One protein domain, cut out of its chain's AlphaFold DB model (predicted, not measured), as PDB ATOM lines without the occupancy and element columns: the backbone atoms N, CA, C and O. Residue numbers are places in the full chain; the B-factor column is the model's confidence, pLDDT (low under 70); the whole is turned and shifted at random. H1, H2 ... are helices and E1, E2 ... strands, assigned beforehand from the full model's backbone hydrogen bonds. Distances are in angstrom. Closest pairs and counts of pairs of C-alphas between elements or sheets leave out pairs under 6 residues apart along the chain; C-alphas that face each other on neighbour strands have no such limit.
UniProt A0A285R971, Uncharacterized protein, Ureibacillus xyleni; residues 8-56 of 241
ATOM      1  N   HIS A   8     157.503 175.518  66.859       86.62
ATOM      2  CA  HIS A   8     158.295 174.288  66.816       86.62
ATOM      3  C   HIS A   8     157.520 173.125  66.193       86.62
ATOM      4  O   HIS A   8     158.061 172.402  65.361       86.62
ATOM      5  N   PHE A   9     156.227 173.009  66.509       89.81
ATOM      6  CA  PHE A   9     155.360 171.978  65.942       89.81
ATOM      7  C   PHE A   9     155.226 172.119  64.419       89.81
ATOM      8  O   PHE A   9     155.207 171.126  63.696       89.81
ATOM      9  N   ILE A  10     155.158 173.353  63.912       88.50
ATOM     10  CA  ILE A  10     155.098 173.616  62.467       88.50
ATOM     11  C   ILE A  10     156.400 173.169  61.795       88.50
ATOM     12  O   ILE A  10     156.354 172.509  60.759       88.50
ATOM     13  N   LEU A  11     157.551 173.506  62.384       89.44
ATOM     14  CA  LEU A  11     158.864 173.151  61.841       89.44
ATOM     15  C   LEU A  11     159.087 171.633  61.806       89.44
ATOM     16  O   LEU A  11     159.561 171.113  60.799       89.44
ATOM     17  N   GLU A  12     158.698 170.915  62.861       88.69
ATOM     18  CA  GLU A  12     158.789 169.450  62.920       88.69
ATOM     19  C   GLU A  12     157.922 168.773  61.855       88.69
ATOM     20  O   GLU A  12     158.364 167.844  61.178       88.69
ATOM     21  N   GLN A  13     156.697 169.261  61.661       88.62
ATOM     22  CA  GLN A  13     155.790 168.695  60.665       88.62
ATOM     23  C   GLN A  13     156.279 168.939  59.233       88.62
ATOM     24  O   GLN A  13     156.163 168.048  58.392       88.62
ATOM     25  N   LEU A  14     156.878 170.099  58.956       88.31
ATOM     26  CA  LEU A  14     157.521 170.362  57.666       88.31
ATOM     27  C   LEU A  14     158.764 169.483  57.466       88.31
ATOM     28  O   LEU A  14     158.940 168.915  56.391       88.31
ATOM     29  N   ALA A  15     159.575 169.278  58.509       86.06
ATOM     30  CA  ALA A  15     160.719 168.361  58.466       86.06
ATOM     31  C   ALA A  15     160.298 166.896  58.236       86.06
ATOM     32  O   ALA A  15     161.038 166.128  57.627       86.06
ATOM     33  N   SER A  16     159.090 166.518  58.670       86.31
ATOM     34  CA  SER A  16     158.498 165.201  58.402       86.31
ATOM     35  C   SER A  16     158.036 164.999  56.947       86.31
ATOM     36  O   SER A  16     157.610 163.903  56.588       86.31
ATOM     37  N   GLY A  17     158.134 166.034  56.101       85.50
ATOM     38  CA  GLY A  17     157.791 165.988  54.678       85.50
ATOM     39  C   GLY A  17     156.351 166.385  54.346       85.50
ATOM     40  O   GLY A  17     155.942 166.240  53.196       85.50
ATOM     41  N   LYS A  18     155.572 166.888  55.315       86.81
ATOM     42  CA  LYS A  18     154.226 167.413  55.035       86.81
ATOM     43  C   LYS A  18     154.309 168.709  54.246       86.81
ATOM     44  O   LYS A  18     155.142 169.571  54.528       86.81
ATOM     45  N   THR A  19     153.388 168.890  53.305       89.56
ATOM     46  CA  THR A  19     153.326 170.144  52.558       89.56
ATOM     47  C   THR A  19     152.688 171.250  53.395       89.56
ATOM     48  O   THR A  19     151.852 171.024  54.276       89.56
ATOM     49  N   ARG A  20     153.052 172.496  53.089       88.06
ATOM     50  CA  ARG A  20     152.505 173.685  53.752       88.06
ATOM     51  C   ARG A  20     150.977 173.782  53.641       88.06
ATOM     52  O   ARG A  20     150.328 174.297  54.548       88.06
ATOM     53  N   GLU A  21     150.406 173.322  52.529       89.31
ATOM     54  CA  GLU A  21     148.961 173.360  52.278       89.31
ATOM     55  C   GLU A  21     148.212 172.339  53.138       89.31
ATOM     56  O   GLU A  21     147.237 172.695  53.804       89.31
ATOM     57  N   GLU A  22     148.720 171.108  53.211       89.81
ATOM     58  CA  GLU A  22     148.179 170.059  54.081       89.81
ATOM     59  C   GLU A  22     148.263 170.466  55.556       89.81
ATOM     60  O   GLU A  22     147.283 170.348  56.295       89.81
ATOM     61  N   LEU A  23     149.405 171.026  55.969       90.50
ATOM     62  CA  LEU A  23     149.613 171.497  57.335       90.50
ATOM     63  C   LEU A  23     148.658 172.645  57.695       90.50
ATOM     64  O   LEU A  23     148.129 172.696  58.806       90.50
ATOM     65  N   ALA A  24     148.394 173.558  56.757       90.00
ATOM     66  CA  ALA A  24     147.455 174.652  56.974       90.00
ATOM     67  C   ALA A  24     146.027 174.134  57.214       90.00
ATOM     68  O   ALA A  24     145.373 174.575  58.163       90.00
ATOM     69  N   LEU A  25     145.574 173.162  56.416       89.62
ATOM     70  CA  LEU A  25     144.262 172.532  56.586       89.62
ATOM     71  C   LEU A  25     144.165 171.771  57.917       89.62
ATOM     72  O   LEU A  25     143.178 171.916  58.640       89.62
ATOM     73  N   GLU A  26     145.207 171.022  58.291       87.25
ATOM     74  CA  GLU A  26     145.247 170.231  59.530       87.25
ATOM     75  C   GLU A  26     145.175 171.100  60.802       87.25
ATOM     76  O   GLU A  26     144.580 170.704  61.816       87.25
ATOM     77  N   LEU A  27     145.765 172.296  60.741       86.81
ATOM     78  CA  LEU A  27     145.782 173.291  61.816       86.81
ATOM     79  C   LEU A  27     144.533 174.194  61.831       86.81
ATOM     80  O   LEU A  27     144.371 175.016  62.738       86.81
ATOM     81  N   GLY A  28     143.621 174.027  60.867       86.62
ATOM     82  CA  GLY A  28     142.374 174.788  60.771       86.62
ATOM     83  C   GLY A  28     142.552 176.205  60.222       86.62
ATOM     84  O   GLY A  28     141.759 177.096  60.545       86.62
ATOM     85  N   HIS A  29     143.595 176.437  59.424       86.62
ATOM     86  CA  HIS A  29     143.747 177.653  58.630       86.62
ATOM     87  C   HIS A  29     142.941 177.557  57.341       86.62
ATOM     88  O   HIS A  29     142.750 176.476  56.795       86.62
ATOM     89  N   LYS A  30     142.482 178.710  56.843       84.62
ATOM     90  CA  LYS A  30     141.731 178.771  55.583       84.62
ATOM     91  C   LYS A  30     142.616 178.392  54.397       84.62
ATOM     92  O   LYS A  30     142.181 177.641  53.542       84.62
ATOM     93  N   ASP A  31     143.839 178.917  54.391       89.62
ATOM     94  CA  ASP A  31     144.844 178.702  53.353       89.62
ATOM     95  C   ASP A  31     146.252 178.690  53.969       89.62
ATOM     96  O   ASP A  31     146.472 179.194  55.081       89.62
ATOM     97  N   TYR A  32     147.243 178.250  53.192       90.19
ATOM     98  CA  TYR A  32     148.657 178.374  53.557       90.19
ATOM     99  C   TYR A  32     149.057 179.818  53.910       90.19
ATOM    100  O   TYR A  32     149.915 180.041  54.758       90.19
ATOM    101  N   ARG A  33     148.402 180.826  53.312       90.25
ATOM    102  CA  ARG A  33     148.693 182.249  53.561       90.25
ATOM    103  C   ARG A  33     148.438 182.647  55.014       90.25
ATOM    104  O   ARG A  33     149.162 183.471  55.566       90.25
ATOM    105  N   SER A  34     147.416 182.068  55.641       89.56
ATOM    106  CA  SER A  34     147.135 182.297  57.064       89.56
ATOM    107  C   SER A  34     148.192 181.663  57.971       89.56
ATOM    108  O   SER A  34     148.541 182.260  58.990       89.56
ATOM    109  N   LEU A  35     148.745 180.513  57.570       89.25
ATOM    110  CA  LEU A  35     149.867 179.870  58.254       89.25
ATOM    111  C   LEU A  35     151.159 180.694  58.093       89.25
ATOM    112  O   LEU A  35     151.826 180.983  59.085       89.25
ATOM    113  N   ASP A  36     151.439 181.197  56.887       89.31
ATOM    114  CA  ASP A  36     152.557 182.116  56.626       89.31
ATOM    115  C   ASP A  36     152.450 183.395  57.467       89.31
ATOM    116  O   ASP A  36     153.443 183.865  58.018       89.31
ATOM    117  N   MET A  37     151.248 183.972  57.596       87.00
ATOM    118  CA  MET A  37     151.031 185.147  58.448       87.00
ATOM    119  C   MET A  37     151.280 184.847  59.927       87.00
ATOM    120  O   MET A  37     151.800 185.706  60.638       87.00
ATOM    121  N   TYR A  38     150.894 183.660  60.397       90.19
ATOM    122  CA  TYR A  38     151.149 183.232  61.770       90.19
ATOM    123  C   TYR A  38     152.653 183.147  62.061       90.19
ATOM    124  O   TYR A  38     153.097 183.663  63.089       90.19
ATOM    125  N   MET A  39     153.416 182.558  61.134       89.50
ATOM    126  CA  MET A  39     154.871 182.409  61.226       89.50
ATOM    127  C   MET A  39     155.595 183.754  61.087       89.50
ATOM    128  O   MET A  39     156.451 184.077  61.905       89.50
ATOM    129  N   ARG A  40     155.174 184.616  60.153       87.25
ATOM    130  CA  ARG A  40     155.730 185.973  59.994       87.25
ATOM    131  C   ARG A  40     155.580 186.854  61.226       87.25
ATOM    132  O   ARG A  40     156.454 187.664  61.499       87.25
ATOM    133  N   ARG A  41     154.481 186.717  61.974       85.00
ATOM    134  CA  ARG A  41     154.272 187.458  63.234       85.00
ATOM    135  C   ARG A  41     155.203 187.006  64.365       85.00
ATOM    136  O   ARG A  41     155.225 187.657  65.400       85.00
ATOM    137  N   ARG A  42     155.913 185.892  64.175       85.75
ATOM    138  CA  ARG A  42     156.909 185.316  65.090       85.75
ATOM    139  C   ARG A  42     158.313 185.365  64.489       85.75
ATOM    140  O   ARG A  42     159.156 184.549  64.826       85.75
ATOM    141  N   ASP A  43     158.521 186.285  63.551       82.62
ATOM    142  CA  ASP A  43     159.782 186.497  62.851       82.62
ATOM    143  C   ASP A  43     160.245 185.332  61.972       82.62
ATOM    144  O   ASP A  43     161.402 185.298  61.596       82.62
ATOM    145  N   TYR A  44     159.385 184.402  61.556       87.31
ATOM    146  CA  TYR A  44     159.764 183.350  60.605       87.31
ATOM    147  C   TYR A  44     159.454 183.742  59.156       87.31
ATOM    148  O   TYR A  44     158.395 184.299  58.851       87.31
ATOM    149  N   THR A  45     160.360 183.402  58.238       85.94
ATOM    150  CA  THR A  45     160.190 183.615  56.792       85.94
ATOM    151  C   THR A  45     160.187 182.277  56.062       85.94
ATOM    152  O   THR A  45     160.930 181.366  56.415       85.94
ATOM    153  N   TRP A  46     159.309 182.145  55.067       88.38
ATOM    154  CA  TRP A  46     159.224 180.944  54.240       88.38
ATOM    155  C   TRP A  46     160.401 180.873  53.269       88.38
ATOM    156  O   TRP A  46     160.613 181.813  52.500       88.38
ATOM    157  N   ASP A  47     161.108 179.748  53.278       85.69
ATOM    158  CA  ASP A  47     162.125 179.411  52.292       85.69
ATOM    159  C   ASP A  47     161.536 178.451  51.251       85.69
ATOM    160  O   ASP A  47     161.121 177.329  51.555       85.69
ATOM    161  N   SER A  48     161.470 178.910  50.000       82.81
ATOM    162  CA  SER A  48     160.950 178.120  48.885       82.81
ATOM    163  C   SER A  48     161.885 177.000  48.431       82.81
ATOM    164  O   SER A  48     161.406 176.052  47.813       82.81
ATOM    165  N   GLU A  49     163.185 177.106  48.695       79.56
ATOM    166  CA  GLU A  49     164.194 176.126  48.287       79.56
ATOM    167  C   GLU A  49     164.162 174.905  49.209       79.56
ATOM    168  O   GLU A  49     164.078 173.771  48.742       79.56
ATOM    169  N   TYR A  50     164.111 175.143  50.520       82.12
ATOM    170  CA  TYR A  50     164.065 174.083  51.531       82.12
ATOM    171  C   TYR A  50     162.642 173.691  51.953       82.12
ATOM    172  O   TYR A  50     162.481 172.795  52.779       82.12
ATOM    173  N   GLN A  51     161.613 174.358  51.408       87.19
ATOM    174  CA  GLN A  51     160.196 174.149  51.748       87.19
ATOM    175  C   GLN A  51     159.941 174.175  53.267       87.19
ATOM    176  O   GLN A  51     159.150 173.398  53.803       87.19
ATOM    177  N   THR A  52     160.627 175.074  53.974       88.88
ATOM    178  CA  THR A  52     160.542 175.198  55.432       88.88
ATOM    179  C   THR A  52     160.538 176.658  55.867       88.88
ATOM    180  O   THR A  52     160.857 177.560  55.091       88.88
ATOM    181  N   TYR A  53     160.156 176.912  57.117       87.00
ATOM    182  CA  TYR A  53     160.293 178.237  57.709       87.00
ATOM    183  C   TYR A  53     161.658 178.366  58.369       87.00
ATOM    184  O   TYR A  53     162.041 177.555  59.207       87.00
ATOM    185  N   ILE A  54     162.365 179.435  58.044       84.44
ATOM    186  CA  ILE A  54     163.617 179.782  58.704       84.44
ATOM    187  C   ILE A  54     163.292 180.908  59.676       84.44
ATOM    188  O   ILE A  54     162.562 181.844  59.327       84.44
ATOM    189  N   ALA A  55     163.793 180.799  60.909       79.38
ATOM    190  CA  ALA A  55     163.775 181.927  61.830       79.38
ATOM    191  C   ALA A  55     164.431 183.085  61.090       79.38
ATOM    192  O   ALA A  55     165.544 182.944  60.584       79.38
ATOM    193  N   GLY A  56     163.705 184.184  60.948       58.41
ATOM    194  CA  GLY A  56     164.158 185.401  60.316       58.41
ATOM    195  C   GLY A  56     165.342 185.911  61.105       58.41
ATOM    196  O   GLY A  56     165.222 186.765  61.976       58.41
TER     197      GLY A  56
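AT A GLANCE: This is residues 8 to 56 of the 241 residues of an uncharacterized protein of Ureibacillus xyleni (UniProt A0A285R971). Three short helices and a two-stranded hairpin follow one another round a closed ring: H1 meets H2, H2 meets H3, H3 comes close to the hairpin of E1 and E2, and E2 comes back beside H1. Across the ring H1 and H3 stay apart, and H2 lies across from the hairpin. The printed part has 49 residues, with three named helices and two named strands in the order H1, H2, H3, E1, E2; the class is mixed, helices and strands, and the one sheet, E1 - E2, is antiparallel. The whole is compact, with a radius of gyration of the C-alphas of 9.7 A, and rounded, spanning 24 by 22 by 18 A.

HOW THE PARTS SIT: H1, residues 8 to 15, touches H2, residues 20 to 26; their closest C-alphas, those of Leu 14 and Arg 20, are 7.2 A apart. H1 and H2 run opposite ways at a steep tilt of 55 degrees. H2 touches H3, residues 32 to 40, with the C-alphas of Glu 21 and Tyr 32 closest at 5.2 A, and their lines are about perpendicular, at 81 degrees. H1 and H3 are apart. In all three helices every O i to N i+4 pair is within hydrogen-bond range. E1, residues 44 to 47, and E2, residues 52 to 55, form a hairpin of antiparallel neighbours, their directions 141 degrees apart. Across it N 45 and O 54 are 2.9 A apart and N 54 and O 45 are 2.9 A apart, both within hydrogen-bond range. The closest C-alphas of H3 and E1, those of Met 39 and Thr 45, are 7.0 A apart. The closest C-alphas of H1 and E2, those of Leu 14 and Thr 52, are 6.1 A apart. H1 and E1 are apart, as are H2 and E1; H2 and E2 are only just apart, their closest C-alphas 8.3 A from each other.

IN THESE COORDINATES: H1 begins at C-alpha 8, at (158.295, 174.288, 66.816), and measures 10.5 A from first to last C-alpha over residues 8 to 15. H2, residues 20 to 26, measures 9.9 A. H3, residues 32 to 40, is the longest helix at 12.2 A and begins at C-alpha 32, at (148.657, 178.374, 53.557). E1, residues 44 to 47, measures 9.5 A, and E2, residues 52 to 55, measures 9.8 A and ends at C-alpha 55, at (163.775, 181.927, 61.830).

THE WHOLE: The two C-alphas farthest apart, those of Gly 28 and Glu 49, are 25.2 A from each other. The printed part runs from residue 8 to residue 56 with no cut, and its four links, H1 to H2, H2 to H3, H3 to E1 and E1 to E2, are tight. The mean pLDDT of the printed part is 86.7, and residue 56 alone is under 70.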